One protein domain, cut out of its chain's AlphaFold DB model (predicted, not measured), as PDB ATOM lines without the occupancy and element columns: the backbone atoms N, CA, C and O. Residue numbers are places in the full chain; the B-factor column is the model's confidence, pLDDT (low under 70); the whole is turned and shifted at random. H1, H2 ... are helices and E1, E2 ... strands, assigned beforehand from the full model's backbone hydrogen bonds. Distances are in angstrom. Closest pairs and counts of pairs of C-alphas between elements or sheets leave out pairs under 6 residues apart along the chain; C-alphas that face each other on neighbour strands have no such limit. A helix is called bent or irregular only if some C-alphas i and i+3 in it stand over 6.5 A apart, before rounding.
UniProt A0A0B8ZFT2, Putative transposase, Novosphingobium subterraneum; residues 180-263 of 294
ATOM      1  N   VAL A 180     101.880 149.044 116.884       82.50
ATOM      2  CA  VAL A 180     103.296 149.406 116.920       82.50
ATOM      3  C   VAL A 180     103.986 148.855 115.672       82.50
ATOM      4  O   VAL A 180     104.049 147.632 115.516       82.50
ATOM      5  N   PRO A 181     104.542 149.705 114.791       86.56
ATOM      6  CA  PRO A 181     105.366 149.239 113.685       86.56
ATOM      7  C   PRO A 181     106.717 148.739 114.208       86.56
ATOM      8  O   PRO A 181     107.383 149.392 115.014       86.56
ATOM      9  N   LYS A 182     107.152 147.560 113.753       89.62
ATOM     10  CA  LYS A 182     108.508 147.050 113.987       89.62
ATOM     11  C   LYS A 182     109.125 146.511 112.700       89.62
ATOM     12  O   LYS A 182     108.605 145.535 112.156       89.62
ATOM     13  N   PRO A 183     110.277 147.052 112.262       93.88
ATOM     14  CA  PRO A 183     111.040 146.475 111.165       93.88
ATOM     15  C   PRO A 183     111.433 145.031 111.482       93.88
ATOM     16  O   PRO A 183     111.966 144.728 112.557       93.88
ATOM     17  N   ARG A 184     111.142 144.119 110.558       96.06
ATOM     18  CA  ARG A 184     111.460 142.698 110.671       96.06
ATOM     19  C   ARG A 184     111.878 142.134 109.329       96.06
ATOM     20  O   ARG A 184     111.266 142.403 108.304       96.06
ATOM     21  N   LYS A 185     112.871 141.250 109.369       96.88
ATOM     22  CA  LYS A 185     113.272 140.463 108.209       96.88
ATOM     23  C   LYS A 185     112.341 139.268 108.044       96.88
ATOM     24  O   LYS A 185     112.108 138.534 109.009       96.88
ATOM     25  N   VAL A 186     111.856 139.036 106.829       96.88
ATOM     26  CA  VAL A 186     111.076 137.834 106.515       96.88
ATOM     27  C   VAL A 186     112.025 136.646 106.374       96.88
ATOM     28  O   VAL A 186     112.939 136.641 105.547       96.88
ATOM     29  N   LEU A 187     111.819 135.617 107.192       94.75
ATOM     30  CA  LEU A 187     112.612 134.392 107.188       94.75
ATOM     31  C   LEU A 187     111.914 133.280 106.401       94.75
ATOM     32  O   LEU A 187     110.744 133.361 106.021       94.75
ATOM     33  N   ARG A 188     112.631 132.170 106.186       89.88
ATOM     34  CA  ARG A 188     112.065 130.996 105.508       89.88
ATOM     35  C   ARG A 188     110.904 130.352 106.276       89.88
ATOM     36  O   ARG A 188     110.129 129.608 105.678       89.88
ATOM     37  N   ASP A 189     110.777 130.594 107.566       88.81
ATOM     38  CA  ASP A 189     109.730 130.044 108.425       88.81
ATOM     39  C   ASP A 189     108.687 131.089 108.854       88.81
ATOM     40  O   ASP A 189     107.818 130.741 109.653       88.81
ATOM     41  N   GLY A 190     108.742 132.312 108.304       92.75
ATOM     42  CA  GLY A 190     107.828 133.419 108.597       92.75
ATOM     43  C   GLY A 190     108.536 134.638 109.193       92.75
ATOM     44  O   GLY A 190     109.723 134.859 108.963       92.75
ATOM     45  N   ILE A 191     107.809 135.435 109.973       95.50
ATOM     46  CA  ILE A 191     108.334 136.586 110.721       95.50
ATOM     47  C   ILE A 191     108.399 136.215 112.202       95.50
ATOM     48  O   ILE A 191     107.455 135.654 112.749       95.50
ATOM     49  N   ARG A 192     109.505 136.538 112.878       93.94
ATOM     50  CA  ARG A 192     109.633 136.358 114.333       93.94
ATOM     51  C   ARG A 192     109.471 137.694 115.035       93.94
ATOM     52  O   ARG A 192     110.215 138.626 114.729       93.94
ATOM     53  N   LEU A 193     108.550 137.781 115.988       90.62
ATOM     54  CA  LEU A 193     108.256 139.001 116.737       90.62
ATOM     55  C   LEU A 193     107.701 138.649 118.127       90.62
ATOM     56  O   LEU A 193     106.861 137.769 118.252       90.62
ATOM     57  N   MET A 194     108.186 139.333 119.171       84.25
ATOM     58  CA  MET A 194     107.763 139.130 120.572       84.25
ATOM     59  C   MET A 194     107.767 137.650 121.011       84.25
ATOM     60  O   MET A 194     106.824 137.168 121.625       84.25
ATOM     61  N   GLY A 195     108.813 136.903 120.638       85.69
ATOM     62  CA  GLY A 195     108.947 135.475 120.963       85.69
ATOM     63  C   GLY A 195     108.056 134.531 120.147       85.69
ATOM     64  O   GLY A 195     108.243 133.323 120.226       85.69
ATOM     65  N   ARG A 196     107.148 135.056 119.318       90.19
ATOM     66  CA  ARG A 196     106.245 134.279 118.463       90.19
ATOM     67  C   ARG A 196     106.713 134.264 117.017       90.19
ATOM     68  O   ARG A 196     107.473 135.129 116.566       90.19
ATOM     69  N   ARG A 197     106.230 133.271 116.277       93.06
ATOM     70  CA  ARG A 197     106.432 133.135 114.836       93.06
ATOM     71  C   ARG A 197     105.104 133.337 114.128       93.06
ATOM     72  O   ARG A 197     104.142 132.653 114.447       93.06
ATOM     73  N   TYR A 198     105.087 134.238 113.162       93.06
ATOM     74  CA  TYR A 198     103.925 134.566 112.355       93.06
ATOM     75  C   TYR A 198     104.150 134.070 110.944       93.06
ATOM     76  O   TYR A 198     105.224 134.304 110.376       93.06
ATOM     77  N   VAL A 199     103.164 133.398 110.365       91.56
ATOM     78  CA  VAL A 199     103.259 132.998 108.966       91.56
ATOM     79  C   VAL A 199     101.998 133.334 108.206       91.56
ATOM     80  O   VAL A 199     100.885 133.324 108.725       91.56
ATOM     81  N   GLU A 200     102.214 133.545 106.921       91.88
ATOM     82  CA  GLU A 200     101.185 133.601 105.911       91.88
ATOM     83  C   GLU A 200     101.858 133.208 104.573       91.88
ATOM     84  O   GLU A 200     103.072 133.409 104.415       91.88
ATOM     85  N   PRO A 201     101.160 132.526 103.645       89.75
ATOM     86  CA  PRO A 201     101.799 131.997 102.443       89.75
ATOM     87  C   PRO A 201     102.325 133.067 101.458       89.75
ATOM     88  O   PRO A 201     103.323 132.809 100.787       89.75
ATOM     89  N   THR A 202     101.722 134.257 101.391       90.88
ATOM     90  CA  THR A 202     102.172 135.436 100.618       90.88
ATOM     91  C   THR A 202     103.547 135.944 101.070       90.88
ATOM     92  O   THR A 202     104.331 136.388 100.229       90.88
ATOM     93  N   LEU A 203     103.931 135.760 102.342       92.06
ATOM     94  CA  LEU A 203     105.290 136.079 102.830       92.06
ATOM     95  C   LEU A 203     106.407 135.325 102.094       92.06
ATOM     96  O   LEU A 203     107.568 135.728 102.136       92.06
ATOM     97  N   ALA A 204     106.082 134.231 101.403       90.69
ATOM     98  CA  ALA A 204     107.030 133.481 100.594       90.69
ATOM     99  C   ALA A 204     107.791 134.334  99.567       90.69
ATOM    100  O   ALA A 204     108.962 134.042  99.319       90.69
ATOM    101  N   ALA A 205     107.135 135.344  98.988       92.31
ATOM    102  CA  ALA A 205     107.714 136.226  97.976       92.31
ATOM    103  C   ALA A 205     108.699 137.254  98.561       92.31
ATOM    104  O   ALA A 205     109.514 137.797  97.831       92.31
ATOM    105  N   PHE A 206     108.654 137.484  99.874       94.00
ATOM    106  CA  PHE A 206     109.431 138.522 100.557       94.00
ATOM    107  C   PHE A 206     110.584 137.944 101.388       94.00
ATOM    108  O   PHE A 206     111.200 138.653 102.173       94.00
ATOM    109  N   VAL A 207     110.882 136.644 101.273       95.06
ATOM    110  CA  VAL A 207     111.929 135.988 102.073       95.06
ATOM    111  C   VAL A 207     113.286 136.650 101.827       95.06
ATOM    112  O   VAL A 207     113.820 136.584 100.727       95.06
ATOM    113  N   GLY A 208     113.887 137.185 102.890       93.81
ATOM    114  CA  GLY A 208     115.146 137.927 102.827       93.81
ATOM    115  C   GLY A 208     114.972 139.446 102.871       93.81
ATOM    116  O   GLY A 208     115.916 140.123 103.278       93.81
ATOM    117  N   GLU A 209     113.778 139.950 102.565       96.44
ATOM    118  CA  GLU A 209     113.448 141.375 102.592       96.44
ATOM    119  C   GLU A 209     113.149 141.876 104.008       96.44
ATOM    120  O   GLU A 209     112.788 141.108 104.913       96.44
ATOM    121  N   GLN A 210     113.298 143.189 104.190       97.06
ATOM    122  CA  GLN A 210     112.841 143.904 105.380       97.06
ATOM    123  C   GLN A 210     111.406 144.384 105.167       97.06
ATOM    124  O   GLN A 210     111.097 145.027 104.170       97.06
ATOM    125  N   VAL A 211     110.537 144.094 106.127       96.75
ATOM    126  CA  VAL A 211     109.133 144.517 106.144       96.75
ATOM    127  C   VAL A 211     108.819 145.219 107.458       96.75
ATOM    128  O   VAL A 211     109.509 145.031 108.462       96.75
ATOM    129  N   GLU A 212     107.750 145.999 107.484       95.19
ATOM    130  CA  GLU A 212     107.191 146.549 108.713       95.19
ATOM    131  C   GLU A 212     106.111 145.607 109.238       95.19
ATOM    132  O   GLU A 212     105.071 145.405 108.613       95.19
ATOM    133  N   ALA A 213     106.375 145.000 110.393       93.25
ATOM    134  CA  ALA A 213     105.400 144.212 111.128       93.25
ATOM    135  C   ALA A 213     104.691 145.118 112.135       93.25
ATOM    136  O   ALA A 213     105.277 145.530 113.137       93.25
ATOM    137  N   VAL A 214     103.434 145.424 111.853       89.88
ATOM    138  CA  VAL A 214     102.561 146.270 112.657       89.88
ATOM    139  C   VAL A 214     101.684 145.365 113.523       89.88
ATOM    140  O   VAL A 214     101.002 144.486 112.998       89.88
ATOM    141  N   TYR A 215     101.733 145.525 114.845       86.81
ATOM    142  CA  TYR A 215     101.066 144.616 115.788       86.81
ATOM    143  C   TYR A 215     100.406 145.365 116.946       86.81
ATOM    144  O   TYR A 215     100.908 146.407 117.365       86.81
ATOM    145  N   ASP A 216      99.325 144.811 117.496       83.38
ATOM    146  CA  ASP A 216      98.733 145.273 118.752       83.38
ATOM    147  C   ASP A 216      99.450 144.587 119.933       83.38
ATOM    148  O   ASP A 216      99.428 143.364 120.048       83.38
ATOM    149  N   PRO A 217     100.099 145.318 120.852       80.50
ATOM    150  CA  PRO A 217     100.753 144.696 122.003       80.50
ATOM    151  C   PRO A 217      99.800 143.955 122.957       80.50
ATOM    152  O   PRO A 217     100.264 143.136 123.750       80.50
ATOM    153  N   ARG A 218      98.492 144.243 122.908       74.75
ATOM    154  CA  ARG A 218      97.444 143.546 123.674       74.75
ATOM    155  C   ARG A 218      97.047 142.223 123.034       74.75
ATOM    156  O   ARG A 218      96.541 141.346 123.730       74.75
ATOM    157  N   ASP A 219      97.258 142.101 121.726       80.19
ATOM    158  CA  ASP A 219      96.851 140.956 120.931       80.19
ATOM    159  C   ASP A 219      97.969 140.528 119.971       80.19
ATOM    160  O   ASP A 219      98.171 141.076 118.891       80.19
ATOM    161  N   LEU A 220      98.691 139.486 120.382       83.75
ATOM    162  CA  LEU A 220      99.765 138.870 119.603       83.75
ATOM    163  C   LEU A 220      99.271 137.666 118.775       83.75
ATOM    164  O   LEU A 220     100.061 136.778 118.433       83.75
ATOM    165  N   THR A 221      97.964 137.568 118.513       83.38
ATOM    166  CA  THR A 221      97.394 136.529 117.642       83.38
ATOM    167  C   THR A 221      97.797 136.741 116.189       83.38
ATOM    168  O   THR A 221      98.087 135.768 115.487       83.38
ATOM    169  N   GLU A 222      97.889 137.995 115.758       88.94
ATOM    170  CA  GLU A 222      98.164 138.376 114.383       88.94
ATOM    171  C   GLU A 222      99.042 139.622 114.273       88.94
ATOM    172  O   GLU A 222      99.204 140.392 115.218       88.94
ATOM    173  N   ILE A 223      99.618 139.809 113.088       91.56
ATOM    174  CA  ILE A 223     100.327 141.026 112.697       91.56
ATOM    175  C   ILE A 223      99.907 141.453 111.295       91.56
ATOM    176  O   ILE A 223      99.660 140.621 110.419       91.56
ATOM    177  N   HIS A 224      99.898 142.757 111.056       92.38
ATOM    178  CA  HIS A 224      99.774 143.340 109.728       92.38
ATOM    179  C   HIS A 224     101.167 143.588 109.156       92.38
ATOM    180  O   HIS A 224     102.019 144.184 109.810       92.38
ATOM    181  N   VAL A 225     101.421 143.105 107.943       94.56
ATOM    182  CA  VAL A 225     102.734 143.212 107.301       94.56
ATOM    183  C   VAL A 225     102.661 144.220 106.169       94.56
ATOM    184  O   VAL A 225     101.813 144.091 105.286       94.56
ATOM    185  N   TYR A 226     103.573 145.187 106.180       94.06
ATOM    186  CA  TYR A 226     103.726 146.201 105.144       94.06
ATOM    187  C   TYR A 226     105.121 146.118 104.518       94.06
ATOM    188  O   TYR A 226     106.112 145.865 105.200       94.06
ATOM    189  N   HIS A 227     105.215 146.345 103.213       95.25
ATOM    190  CA  HIS A 227     106.477 146.440 102.484       95.25
ATOM    191  C   HIS A 227     106.469 147.730 101.668       95.25
ATOM    192  O   HIS A 227     105.556 147.945 100.870       95.25
ATOM    193  N   GLN A 228     107.460 148.601 101.889       91.56
ATOM    194  CA  GLN A 228     107.543 149.922 101.244       91.56
ATOM    195  C   GLN A 228     106.239 150.734 101.391       91.56
ATOM    196  O   GLN A 228     105.720 151.296 100.428       91.56
ATOM    197  N   GLY A 229     105.656 150.721 102.596       86.38
ATOM    198  CA  GLY A 229     104.399 151.408 102.914       86.38
ATOM    199  C   GLY A 229     103.130 150.764 102.339       86.38
ATOM    200  O   GLY A 229     102.032 151.256 102.591       86.38
ATOM    201  N   ARG A 230     103.231 149.660 101.587       90.19
ATOM    202  CA  ARG A 230     102.070 148.939 101.042       90.19
ATOM    203  C   ARG A 230     101.722 147.740 101.903       90.19
ATOM    204  O   ARG A 230     102.599 146.953 102.249       90.19
ATOM    205  N   PHE A 231     100.437 147.581 102.205       91.50
ATOM    206  CA  PHE A 231      99.936 146.404 102.903       91.50
ATOM    207  C   PHE A 231     100.181 145.138 102.069       91.50
ATOM    208  O   PHE A 231      99.857 145.098 100.882       91.50
ATOM    209  N   VAL A 232     100.754 144.113 102.699       93.69
ATOM    210  CA  VAL A 232     101.067 142.818 102.084       93.69
ATOM    211  C   VAL A 232     100.065 141.760 102.532       93.69
ATOM    212  O   VAL A 232      99.403 141.147 101.697       93.69
ATOM    213  N   CYS A 233      99.960 141.514 103.842       91.31
ATOM    214  CA  CYS A 233      99.107 140.457 104.388       91.31
ATOM    215  C   CYS A 233      98.872 140.595 105.901       91.31
ATOM    216  O   CYS A 233      99.640 141.253 106.606       91.31
ATOM    217  N   ARG A 234      97.862 139.874 106.411       92.12
ATOM    218  CA  ARG A 234      97.702 139.563 107.843       92.12
ATOM    219  C   ARG A 234      98.375 138.224 108.128       92.12
ATOM    220  O   ARG A 234      97.949 137.207 107.586       92.12
ATOM    221  N   ALA A 235      99.424 138.215 108.945       91.88
ATOM    222  CA  ALA A 235     100.115 136.990 109.328       91.88
ATOM    223  C   ALA A 235      99.691 136.541 110.726       91.88
ATOM    224  O   ALA A 235      99.712 137.325 111.669       91.88
ATOM    225  N   LEU A 236      99.327 135.267 110.855       90.00
ATOM    226  CA  LEU A 236      98.845 134.690 112.108       90.00
ATOM    227  C   LEU A 236      99.994 134.038 112.869       90.00
ATOM    228  O   LEU A 236     100.895 133.454 112.264       90.00
ATOM    229  N   SER A 237      99.944 134.096 114.195       87.69
ATOM    230  CA  SER A 237     100.868 133.372 115.063       87.69
ATOM    231  C   SER A 237     100.708 131.862 114.872       87.69
ATOM    232  O   SER A 237      99.597 131.333 114.874       87.69
ATOM    233  N   SER A 238     101.824 131.139 114.754       77.88
ATOM    234  CA  SER A 238     101.845 129.683 114.563       77.88
ATOM    235  C   SER A 238     101.326 128.880 115.750       77.88
ATOM    236  O   SER A 238     101.177 127.667 115.642       77.88
ATOM    237  N   GLU A 239     101.074 129.547 116.871       72.19
ATOM    238  CA  GLU A 239     100.524 128.962 118.094       72.19
ATOM    239  C   GLU A 239      98.989 129.056 118.159       72.19
ATOM    240  O   GLU A 239      98.391 128.469 119.055       72.19
ATOM    241  N   HIS A 240      98.335 129.762 117.224       59.78
ATOM    242  CA  HIS A 240      96.875 129.890 117.181       59.78
ATOM    243  C   HIS A 240      96.208 128.856 116.260       59.78
ATOM    244  O   HIS A 240      96.715 128.502 115.191       59.78
ATOM    245  N   ALA A 241      95.027 128.387 116.676       48.53
ATOM    246  CA  ALA A 241      94.183 127.499 115.885       48.53
ATOM    247  C   ALA A 241      93.774 128.184 114.565       48.53
ATOM    248  O   ALA A 241      93.269 129.301 114.579       48.53
ATOM    249  N   GLY A 242      94.000 127.521 113.423       54.00
ATOM    250  CA  GLY A 242      93.663 128.044 112.086       54.00
ATOM    251  C   GLY A 242      94.855 128.490 111.227       54.00
ATOM    252  O   GLY A 242      94.672 128.869 110.072       54.00
ATOM    253  N   HIS A 243      96.083 128.405 111.741       56.78
ATOM    254  CA  HIS A 243      97.277 128.776 110.986       56.78
ATOM    255  C   HIS A 243      97.539 127.849 109.772       56.78
ATOM    256  O   HIS A 243      97.402 126.623 109.875       56.78
ATOM    257  N   PRO A 244      97.981 128.387 108.615       56.41
ATOM    258  CA  PRO A 244      98.242 127.594 107.417       56.41
ATOM    259  C   PRO A 244      99.323 126.530 107.656       56.41
ATOM    260  O   PRO A 244     100.389 126.791 108.220       56.41
ATOM    261  N   SER A 245      99.058 125.300 107.212       57.72
ATOM    262  CA  SER A 245     100.011 124.193 107.355       57.72
ATOM    263  C   SER A 245     101.311 124.460 106.582       57.72
ATOM    264  O   SER A 245     101.322 125.169 105.574       57.72
ATOM    265  N   LEU A 246     102.414 123.813 106.983       48.50
ATOM    266  CA  LEU A 246     103.688 123.872 106.245       48.50
ATOM    267  C   LEU A 246     103.523 123.536 104.750       48.50
ATOM    268  O   LEU A 246     104.205 124.119 103.908       48.50
ATOM    269  N   ARG A 247     102.580 122.647 104.409       49.28
ATOM    270  CA  ARG A 247     102.242 122.309 103.018       49.28
ATOM    271  C   ARG A 247     101.611 123.484 102.265       49.28
ATOM    272  O   ARG A 247     101.958 123.707 101.109       49.28
ATOM    273  N   ALA A 248     100.734 124.258 102.908       59.19
ATOM    274  CA  ALA A 248     100.138 125.454 102.311       59.19
ATOM    275  C   ALA A 248     101.199 126.534 102.026       59.19
ATOM    276  O   ALA A 248     101.229 127.100 100.933       59.19
ATOM    277  N   ILE A 249     102.142 126.733 102.955       52.06
ATOM    278  CA  ILE A 249     103.271 127.669 102.799       52.06
ATOM    279  C   ILE A 249     104.190 127.236 101.644       52.06
ATOM    280  O   ILE A 249     104.589 128.048 100.810       52.06
ATOM    281  N   GLN A 250     104.519 125.944 101.557       56.75
ATOM    282  CA  GLN A 250     105.335 125.402 100.466       56.75
ATOM    283  C   GLN A 250     104.656 125.534  99.097       56.75
ATOM    284  O   GLN A 250     105.340 125.758  98.098       56.75
ATOM    285  N   ARG A 251     103.325 125.410  99.036       60.84
ATOM    286  CA  ARG A 251     102.559 125.581  97.795       60.84
ATOM    287  C   ARG A 251     102.588 127.031  97.315       60.84
ATOM    288  O   ARG A 251     102.892 127.263  96.148       60.84
ATOM    289  N   ALA A 252     102.363 127.996  98.206       54.59
ATOM    290  CA  ALA A 252     102.455 129.414  97.851       54.59
ATOM    291  C   ALA A 252     103.871 129.828  97.436       54.59
ATOM    292  O   ALA A 252     104.021 130.584  96.483       54.59
ATOM    293  N   ARG A 253     104.916 129.259  98.059       57.06
ATOM    294  CA  ARG A 253     106.310 129.428  97.611       57.06
ATOM    295  C   ARG A 253     106.536 129.059  96.157       57.06
ATOM    296  O   ARG A 253     107.228 129.785  95.450       57.06
ATOM    297  N   ARG A 254     105.997 127.918  95.722       59.59
ATOM    298  CA  ARG A 254     106.118 127.493  94.321       59.59
ATOM    299  C   ARG A 254     105.375 128.459  93.406       59.59
ATOM    300  O   ARG A 254     105.975 128.931  92.453       59.59
ATOM    301  N   GLY A 255     104.149 128.840  93.773       59.50
ATOM    302  CA  GLY A 255     103.351 129.794  93.000       59.50
ATOM    303  C   GLY A 255     103.991 131.181  92.877       59.50
ATOM    304  O   GLY A 255     104.008 131.745  91.790       59.50
ATOM    305  N   ALA A 256     104.575 131.723  93.951       62.12
ATOM    306  CA  ALA A 256     105.292 132.999  93.908       62.12
ATOM    307  C   ALA A 256     106.522 132.922  92.991       62.12
ATOM    308  O   ALA A 256     106.709 133.782  92.140       62.12
ATOM    309  N   LYS A 257     107.307 131.842  93.099       57.09
ATOM    310  CA  LYS A 257     108.477 131.605  92.243       57.09
ATOM    311  C   LYS A 257     108.104 131.396  90.771       57.09
ATOM    312  O   LYS A 257     108.901 131.698  89.894       57.09
ATOM    313  N   GLU A 258     106.928 130.843  90.491       55.25
ATOM    314  CA  GLU A 258     106.403 130.692  89.130       55.25
ATOM    315  C   GLU A 258     105.917 132.027  88.554       55.25
ATOM    316  O   GLU A 258     106.208 132.306  87.396       55.25
ATOM    317  N   ARG A 259     105.277 132.883  89.364       57.97
ATOM    318  CA  ARG A 259     104.901 134.251  88.959       57.97
ATOM    319  C   ARG A 259     106.122 135.108  88.646       57.97
ATOM    320  O   ARG A 259     106.134 135.770  87.622       57.97
ATOM    321  N   ASP A 260     107.161 135.024  89.471       52.62
ATOM    322  CA  ASP A 260     108.421 135.755  89.278       52.62
ATOM    323  C   ASP A 260     109.175 135.294  88.012       52.62
ATOM    324  O   ASP A 260     109.860 136.072  87.360       52.62
ATOM    325  N   LYS A 261     108.990 134.030  87.602       55.56
ATOM    326  CA  LYS A 261     109.477 133.506  86.311       55.56
ATOM    327  C   LYS A 261     108.607 133.898  85.113       55.56
ATOM    328  O   LYS A 261     109.056 133.743  83.981       55.56
ATOM    329  N   GLN A 262     107.362 134.311  85.346       48.34
ATOM    330  CA  GLN A 262     106.390 134.682  84.315       48.34
ATOM    331  C   GLN A 262     106.283 136.194  84.103       48.34
ATOM    332  O   GLN A 262     105.608 136.601  83.162       48.34
ATOM    333  N   VAL A 263     106.946 137.020  84.922       42.41
ATOM    334  CA  VAL A 263     107.162 138.435  84.598       42.41
ATOM    335  C   VAL A 263     108.147 138.479  83.425       42.41
ATOM    336  O   VAL A 263     109.304 138.090  83.603       42.41
TER     337      VAL A 263
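What this domain is: This is residues 180 to 263 of the 294 residues of the protein "Putative transposase" of Novosphingobium subterraneum (UniProt A0A0B8ZFT2). A six-stranded antiparallel sheet is folded back on itself and curled into a partly closed barrel, with the short helix H1 packed at one end of it. The longer helix H2, the last element, packs on H1 and runs on past it, away from the sheet. The printed part has 84 residues with six named strands and two named helices, in the order E1 E2 E3 H1 E4 E5 E6 H2; the sheet's order is E1 E4 E5 E6 E3 E2. The class is mixed, helices and strands, and the whole is compact, with a radius of gyration of the C-alphas of 12.4 A and spans of 41 by 29 by 16 A.

Where its parts are: E1, residues 180 to 185, begins at C-alpha 180 (103.296, 149.406, 116.920) and is 16.0 A long. E2 is residues 191 to 193 and E3 residues 196 to 199. H1 is residues 201 to 206, 10.2 A, from C-alpha 201 (101.799, 131.997, 102.443). E4, residues 210 to 216, is 19.5 A long, E5, residues 219 to 227, 21.5 A, and E6, residues 230 to 237, 21.0 A. H2, residues 246 to 262, is 24.6 A long and ends at C-alpha 262 (106.390, 134.682, 84.315).

How they stand to each other: In this strongly twisted folded sheet, one sheet bent back into two leaves, E1 and E4 face E6, E3 and E2, with E5 as the hinge; E5 bends by 61 degrees at residue 222. E1 pairs with E4 through N 182 and O 213, 2.8 A. E4, E5 and E6 form a meander, each strand the antiparallel neighbour of the one before, with N 214 and O 224 at 2.8 A and N 223 and O 235 at 2.9 A. E6 pairs with E3 through N 199 and O 236, 3.0 A, and the hairpin of E2 and E3 has N 198 and O 191 at 2.8 A. The closest C-alphas of the edge strands E1 and E2, those of Lys 185 and Ile 191, are 6.8 A apart. H1 is on the sheet at a height of 8.3 A; its closest C-alpha pair with E6 is Thr 202 and Cys 233, 7.0 A. H1 and H2 touch, closest at the C-alphas of Pro 201 and Ile 249, 4.6 A, at a steep tilt of 47 degrees, the same way. H2 is not on the sheet. In H2 every O i to N i+4 pair is within hydrogen-bond range; in H1 0 of 2 are, beside 3 of 3 O i to N i+3 pairs.

The domain as a whole: The two C-alphas farthest apart, those of Arg 218 and Gln 262, are 41.3 A apart. The printed part has no cut, and no link is long. The mean pLDDT of the printed part is 80.2; residues 240 to 263 are under 70.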